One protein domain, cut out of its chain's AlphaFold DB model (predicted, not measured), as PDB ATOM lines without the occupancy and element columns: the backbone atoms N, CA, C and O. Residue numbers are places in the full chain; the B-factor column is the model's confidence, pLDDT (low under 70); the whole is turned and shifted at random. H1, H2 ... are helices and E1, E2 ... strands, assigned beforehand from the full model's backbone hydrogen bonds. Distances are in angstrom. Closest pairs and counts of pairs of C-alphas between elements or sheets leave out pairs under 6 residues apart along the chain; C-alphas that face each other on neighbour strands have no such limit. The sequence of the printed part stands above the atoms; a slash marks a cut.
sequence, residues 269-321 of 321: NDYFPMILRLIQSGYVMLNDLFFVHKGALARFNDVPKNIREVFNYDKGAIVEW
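AT A GLANCE: This is residues 269 to 321 of the 321 residues of an uncharacterized protein of Ruminococcus sp. OF05-2BH (UniProt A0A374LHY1). A two-strand hairpin, E1 and E2, makes one end of the domain; toward the other end H1 and H3 stand near each other, and short H2 leads from H1 into the hairpin. Near the chain's end, residues 318 to 319 pair in parallel with 284 to 285. The 53 printed residues hold H1, H2, E1, E2 and H3 in that order, a mixed class with an antiparallel sheet. The whole is compact, radius of gyration of the C-alphas 10.7 A, spanning 31 by 24 by 19 A.

IN THESE COORDINATES: H1, residues 272 to 281, begins at C-alpha (217.740, 10.668, -5.656) and is 14.1 A long. H2 is 286 to 289, E1 290 to 293, E2 296 to 299. H3, 305 to 310, ends at (217.378, 24.685, -2.801).

HOW THE PARTS SIT: H1 and H2 only just touch, with 3 pairs of C-alphas within 8 A, the closest Met 274 and Asp 288, 4.8 A. In the hairpin, N 291 and O 298 are 3.0 A apart, within hydrogen-bond range. H1 and H3 are close but not clearly touching; their closest C-alphas, Ile 275 and Ile 307, are 7.8 A apart. Every O i to N i+4 pair is within range in H1 and H3; H2 is too short for one.

THE WHOLE: The printed part has no cut, and its four links are tight. Residues 315 to 317 and 321 have pLDDT under 70.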
ATOM      1  N   ASN A 269     214.498   7.844  -2.386       89.50
ATOM      2  CA  ASN A 269     214.822   7.211  -3.664       89.50
ATOM      3  C   ASN A 269     214.082   7.853  -4.849       89.50
ATOM      4  O   ASN A 269     214.596   7.817  -5.967       89.50
ATOM      5  N   ASP A 270     212.911   8.446  -4.611       91.12
ATOM      6  CA  ASP A 270     212.112   9.126  -5.631       91.12
ATOM      7  C   ASP A 270     212.771  10.435  -6.099       91.12
ATOM      8  O   ASP A 270     212.616  10.823  -7.255       91.12
ATOM      9  N   TYR A 271     213.557  11.095  -5.237       92.56
ATOM     10  CA  TYR A 271     214.282  12.327  -5.576       92.56
ATOM     11  C   TYR A 271     215.753  12.097  -5.920       92.56
ATOM     12  O   TYR A 271     216.388  12.974  -6.511       92.56
ATOM     13  N   PHE A 272     216.308  10.939  -5.555       94.06
ATOM     14  CA  PHE A 272     217.740  10.668  -5.656       94.06
ATOM     15  C   PHE A 272     218.314  10.888  -7.069       94.06
ATOM     16  O   PHE A 272     219.314  11.601  -7.162       94.06
ATOM     17  N   PRO A 273     217.720  10.368  -8.172       94.88
ATOM     18  CA  PRO A 273     218.255  10.601  -9.516       94.88
ATOM     19  C   PRO A 273     218.309  12.087  -9.881       94.88
ATOM     20  O   PRO A 273     219.336  12.586 -10.330       94.88
ATOM     21  N   MET A 274     217.224  12.810  -9.606       94.38
ATOM     22  CA  MET A 274     217.091  14.227  -9.928       94.38
ATOM     23  C   MET A 274     218.069  15.099  -9.141       94.38
ATOM     24  O   MET A 274     218.755  15.931  -9.729       94.38
ATOM     25  N   ILE A 275     218.163  14.901  -7.822       94.94
ATOM     26  CA  ILE A 275     219.103  15.644  -6.970       94.94
ATOM     27  C   ILE A 275     220.536  15.360  -7.403       94.94
ATOM     28  O   ILE A 275     221.354  16.274  -7.484       94.94
ATOM     29  N   LEU A 276     220.843  14.098  -7.700       94.62
ATOM     30  CA  LEU A 276     222.186  13.730  -8.098       94.62
ATOM     31  C   LEU A 276     222.589  14.386  -9.422       94.62
ATOM     32  O   LEU A 276     223.679  14.956  -9.504       94.62
ATOM     33  N   ARG A 277     221.703  14.369 -10.422       93.56
ATOM     34  CA  ARG A 277     221.967  15.008 -11.714       93.56
ATOM     35  C   ARG A 277     222.075  16.527 -11.590       93.56
ATOM     36  O   ARG A 277     223.023  17.098 -12.115       93.56
ATOM     37  N   LEU A 278     221.206  17.169 -10.805       93.38
ATOM     38  CA  LEU A 278     221.309  18.603 -10.509       93.38
ATOM     39  C   LEU A 278     222.681  18.985  -9.955       93.38
ATOM     40  O   LEU A 278     223.260  19.972 -10.399       93.38
ATOM     41  N   ILE A 279     223.225  18.203  -9.019       91.56
ATOM     42  CA  ILE A 279     224.543  18.498  -8.447       91.56
ATOM     43  C   ILE A 279     225.665  18.269  -9.470       91.56
ATOM     44  O   ILE A 279     226.622  19.036  -9.495       91.56
ATOM     45  N   GLN A 280     225.568  17.228 -10.302       90.06
ATOM     46  CA  GLN A 280     226.614  16.882 -11.272       90.06
ATOM     47  C   GLN A 280     226.629  17.784 -12.512       90.06
ATOM     48  O   GLN A 280     227.696  18.056 -13.055       90.06
ATOM     49  N   SER A 281     225.460  18.200 -13.000       89.69
ATOM     50  CA  SER A 281     225.330  18.838 -14.312       89.69
ATOM     51  C   SER A 281     224.506  20.122 -14.318       89.69
ATOM     52  O   SER A 281     224.438  20.784 -15.351       89.69
ATOM     53  N   GLY A 282     223.874  20.491 -13.201       90.38
ATOM     54  CA  GLY A 282     223.055  21.702 -13.100       90.38
ATOM     55  C   GLY A 282     221.701  21.620 -13.811       90.38
ATOM     56  O   GLY A 282     221.009  22.631 -13.908       90.38
ATOM     57  N   TYR A 283     221.300  20.444 -14.306       90.69
ATOM     58  CA  TYR A 283     220.011  20.253 -14.970       90.69
ATOM     59  C   TYR A 283     219.316  18.951 -14.574       90.69
ATOM     60  O   TYR A 283     219.933  18.030 -14.042       90.69
ATOM     61  N   VAL A 284     218.015  18.888 -14.859       93.31
ATOM     62  CA  VAL A 284     217.171  17.704 -14.690       93.31
ATOM     63  C   VAL A 284     216.796  17.170 -16.065       93.31
ATOM     64  O   VAL A 284     216.403  17.933 -16.947       93.31
ATOM     65  N   MET A 285     216.906  15.860 -16.257       93.00
ATOM     66  CA  MET A 285     216.344  15.182 -17.421       93.00
ATOM     67  C   MET A 285     214.914  14.738 -17.139       93.00
ATOM     68  O   MET A 285     214.554  14.415 -16.006       93.00
ATOM     69  N   LEU A 286     214.112  14.607 -18.197       92.25
ATOM     70  CA  LEU A 286     212.748  14.085 -18.092       92.25
ATOM     71  C   LEU A 286     212.671  12.742 -17.338       92.25
ATOM     72  O   LEU A 286     211.716  12.501 -16.599       92.25
ATOM     73  N   ASN A 287     213.682  11.884 -17.499       92.88
ATOM     74  CA  ASN A 287     213.768  10.580 -16.837       92.88
ATOM     75  C   ASN A 287     213.909  10.648 -15.327       92.88
ATOM     76  O   ASN A 287     213.430   9.752 -14.631       92.88
ATOM     77  N   ASP A 288     214.564  11.689 -14.820       94.62
ATOM     78  CA  ASP A 288     214.821  11.820 -13.391       94.62
ATOM     79  C   ASP A 288     213.523  12.080 -12.615       94.62
ATOM     80  O   ASP A 288     213.466  11.865 -11.408       94.62
ATOM     81  N   LEU A 289     212.466  12.512 -13.315       95.06
ATOM     82  CA  LEU A 289     211.144  12.757 -12.749       95.06
ATOM     83  C   LEU A 289     210.318  11.480 -12.559       95.06
ATOM     84  O   LEU A 289     209.230  11.556 -11.986       95.06
ATOM     85  N   PHE A 290     210.771  10.332 -13.072       96.12
ATOM     86  CA  PHE A 290     210.052   9.066 -12.961       96.12
ATOM     87  C   PHE A 290     210.449   8.289 -11.706       96.12
ATOM     88  O   PHE A 290     211.629   8.126 -11.389       96.12
ATOM     89  N   PHE A 291     209.450   7.719 -11.038       95.12
ATOM     90  CA  PHE A 291     209.601   6.931  -9.816       95.12
ATOM     91  C   PHE A 291     208.511   5.854  -9.716       95.12
ATOM     92  O   PHE A 291     207.612   5.784 -10.558       95.12
ATOM     93  N   VAL A 292     208.596   4.973  -8.715       92.69
ATOM     94  CA  VAL A 292     207.597   3.913  -8.503       92.69
ATOM     95  C   VAL A 292     206.707   4.281  -7.327       92.69
ATOM     96  O   VAL A 292     207.154   4.285  -6.187       92.69
ATOM     97  N   HIS A 293     205.419   4.491  -7.587       93.12
ATOM     98  CA  HIS A 293     204.425   4.745  -6.551       93.12
ATOM     99  C   HIS A 293     203.404   3.610  -6.504       93.12
ATOM    100  O   HIS A 293     202.700   3.355  -7.480       93.12
ATOM    101  N   LYS A 294     203.312   2.911  -5.363       91.12
ATOM    102  CA  LYS A 294     202.373   1.786  -5.154       91.12
ATOM    103  C   LYS A 294     202.438   0.720  -6.264       91.12
ATOM    104  O   LYS A 294     201.419   0.178  -6.677       91.12
ATOM    105  N   GLY A 295     203.646   0.435  -6.752       88.75
ATOM    106  CA  GLY A 295     203.892  -0.558  -7.804       88.75
ATOM    107  C   GLY A 295     203.644  -0.070  -9.235       88.75
ATOM    108  O   GLY A 295     203.899  -0.828 -10.166       88.75
ATOM    109  N   ALA A 296     203.201   1.174  -9.431       91.56
ATOM    110  CA  ALA A 296     203.026   1.778 -10.747       91.56
ATOM    111  C   ALA A 296     204.149   2.777 -11.057       91.56
ATOM    112  O   ALA A 296     204.646   3.470 -10.165       91.56
ATOM    113  N   LEU A 297     204.523   2.868 -12.334       94.38
ATOM    114  CA  LEU A 297     205.401   3.923 -12.823       94.38
ATOM    115  C   LEU A 297     204.646   5.256 -12.762       94.38
ATOM    116  O   LEU A 297     203.610   5.421 -13.405       94.38
ATOM    117  N   ALA A 298     205.169   6.190 -11.979       95.38
ATOM    118  CA  ALA A 298     204.651   7.538 -11.826       95.38
ATOM    119  C   ALA A 298     205.703   8.551 -12.285       95.38
ATOM    120  O   ALA A 298     206.885   8.227 -12.422       95.38
ATOM    121  N   ARG A 299     205.264   9.788 -12.522       94.94
ATOM    122  CA  ARG A 299     206.150  10.899 -12.859       94.94
ATOM    123  C   ARG A 299     205.714  12.155 -12.127       94.94
ATOM    124  O   ARG A 299     204.518  12.430 -12.036       94.94
ATOM    125  N   PHE A 300     206.673  12.945 -11.663       94.12
ATOM    126  CA  PHE A 300     206.392  14.321 -11.281       94.12
ATOM    127  C   PHE A 300     205.986  15.139 -12.516       94.12
ATOM    128  O   PHE A 300     206.482  14.928 -13.624       94.12
ATOM    129  N   ASN A 301     205.064  16.084 -12.339       91.62
ATOM    130  CA  ASN A 301     204.688  16.993 -13.426       91.62
ATOM    131  C   ASN A 301     205.781  18.029 -13.724       91.62
ATOM    132  O   ASN A 301     205.855  18.525 -14.841       91.62
ATOM    133  N   ASP A 302     206.588  18.366 -12.720       91.88
ATOM    134  CA  ASP A 302     207.671  19.350 -12.750       91.88
ATOM    135  C   ASP A 302     208.629  19.030 -11.587       91.88
ATOM    136  O   ASP A 302     208.269  18.267 -10.683       91.88
ATOM    137  N   VAL A 303     209.814  19.639 -11.566       93.00
ATOM    138  CA  VAL A 303     210.729  19.563 -10.420       93.00
ATOM    139  C   VAL A 303     210.013  20.114  -9.172       93.00
ATOM    140  O   VAL A 303     209.487  21.241  -9.205       93.00
ATOM    141  N   PRO A 304     209.963  19.356  -8.057       92.44
ATOM    142  CA  PRO A 304     209.330  19.791  -6.816       92.44
ATOM    143  C   PRO A 304     209.826  21.165  -6.356       92.44
ATOM    144  O   PRO A 304     211.009  21.483  -6.457       92.44
ATOM    145  N   LYS A 305     208.908  22.002  -5.853       90.94
ATOM    146  CA  LYS A 305     209.194  23.407  -5.509       90.94
ATOM    147  C   LYS A 305     210.350  23.545  -4.511       90.94
ATOM    148  O   LYS A 305     211.232  24.359  -4.741       90.94
ATOM    149  N   ASN A 306     210.354  22.734  -3.458       90.12
ATOM    150  CA  ASN A 306     211.412  22.712  -2.445       90.12
ATOM    151  C   ASN A 306     212.788  22.390  -3.052       90.12
ATOM    152  O   ASN A 306     213.779  23.010  -2.689       90.12
ATOM    153  N   ILE A 307     212.850  21.470  -4.018       93.06
ATOM    154  CA  ILE A 307     214.096  21.137  -4.723       93.06
ATOM    155  C   ILE A 307     214.518  22.304  -5.624       93.06
ATOM    156  O   ILE A 307     215.682  22.694  -5.613       93.06
ATOM    157  N   ARG A 308     213.579  22.932  -6.341       91.38
ATOM    158  CA  ARG A 308     213.886  24.118  -7.156       91.38
ATOM    159  C   ARG A 308     214.454  25.269  -6.338       91.38
ATOM    160  O   ARG A 308     215.403  25.899  -6.779       91.38
ATOM    161  N   GLU A 309     213.898  25.527  -5.160       90.56
ATOM    162  CA  GLU A 309     214.369  26.594  -4.271       90.56
ATOM    163  C   GLU A 309     215.785  26.320  -3.756       90.56
ATOM    164  O   GLU A 309     216.631  27.209  -3.790       90.56
ATOM    165  N   VAL A 310     216.067  25.082  -3.344       90.81
ATOM    166  CA  VAL A 310     217.378  24.685  -2.801       90.81
ATOM    167  C   VAL A 310     218.479  24.733  -3.857       90.81
ATOM    168  O   VAL A 310     219.598  25.147  -3.561       90.81
ATOM    169  N   PHE A 311     218.167  24.336  -5.090       90.56
ATOM    170  CA  PHE A 311     219.130  24.300  -6.192       90.56
ATOM    171  C   PHE A 311     219.058  25.529  -7.112       90.56
ATOM    172  O   PHE A 311     219.739  25.550  -8.133       90.56
ATOM    173  N   ASN A 312     218.253  26.541  -6.763       88.81
ATOM    174  CA  ASN A 312     217.979  27.723  -7.590       88.81
ATOM    175  C   ASN A 312     217.672  27.364  -9.062       88.81
ATOM    176  O   ASN A 312     218.279  27.890  -9.994       88.81
ATOM    177  N   TYR A 313     216.772  26.398  -9.257       86.50
ATOM    178  CA  TYR A 313     216.493  25.785 -10.554       86.50
ATOM    179  C   TYR A 313     215.232  26.358 -11.217       86.50
ATOM    180  O   TYR A 313     214.116  26.227 -10.696       86.50
ATOM    181  N   ASP A 314     215.403  26.942 -12.404       79.25
ATOM    182  CA  ASP A 314     214.324  27.530 -13.199       79.25
ATOM    183  C   ASP A 314     213.548  26.483 -14.019       79.25
ATOM    184  O   ASP A 314     214.111  25.567 -14.617       79.25
ATOM    185  N   LYS A 315     212.221  26.659 -14.112       62.06
ATOM    186  CA  LYS A 315     211.276  25.709 -14.742       62.06
ATOM    187  C   LYS A 315     211.560  25.345 -16.210       62.06
ATOM    188  O   LYS A 315     211.011  24.364 -16.697       62.06
ATOM    189  N   GLY A 316     212.349  26.141 -16.932       58.47
ATOM    190  CA  GLY A 316     212.609  25.953 -18.366       58.47
ATOM    191  C   GLY A 316     213.758  24.998 -18.700       58.47
ATOM    192  O   GLY A 316     214.047  24.812 -19.875       58.47
ATOM    193  N   ALA A 317     214.434  24.429 -17.700       62.78
ATOM    194  CA  ALA A 317     215.698  23.719 -17.887       62.78
ATOM    195  C   ALA A 317     215.572  22.182 -17.937       62.78
ATOM    196  O   ALA A 317     216.591  21.495 -17.812       62.78
ATOM    197  N   ILE A 318     214.354  21.627 -18.059       75.50
ATOM    198  CA  ILE A 318     214.184  20.174 -18.207       75.50
ATOM    199  C   ILE A 318     214.655  19.791 -19.607       75.50
ATOM    200  O   ILE A 318     214.096  20.243 -20.604       75.50
ATOM    201  N   VAL A 319     215.687  18.956 -19.667       76.56
ATOM    202  CA  VAL A 319     216.265  18.498 -20.930       76.56
ATOM    203  C   VAL A 319     215.480  17.279 -21.418       76.56
ATOM    204  O   VAL A 319     215.375  16.267 -20.712       76.56
ATOM    205  N   GLU A 320     214.888  17.401 -22.607       75.38
ATOM    206  CA  GLU A 320     214.343  16.272 -23.365       75.38
ATOM    207  C   GLU A 320     215.476  15.523 -24.081       75.38
ATOM    208  O   GLU A 320     216.546  16.082 -24.308       75.38
ATOM    209  N   TRP A 321     215.229  14.245 -24.366       57.94
ATOM    210  CA  TRP A 321     216.190  13.251 -24.849       57.94
ATOM    211  C   TRP A 321     217.115  13.685 -25.986       57.94
ATOM    212  O   TRP A 321     216.597  14.175 -27.016       57.94
TER     213      TRP A 321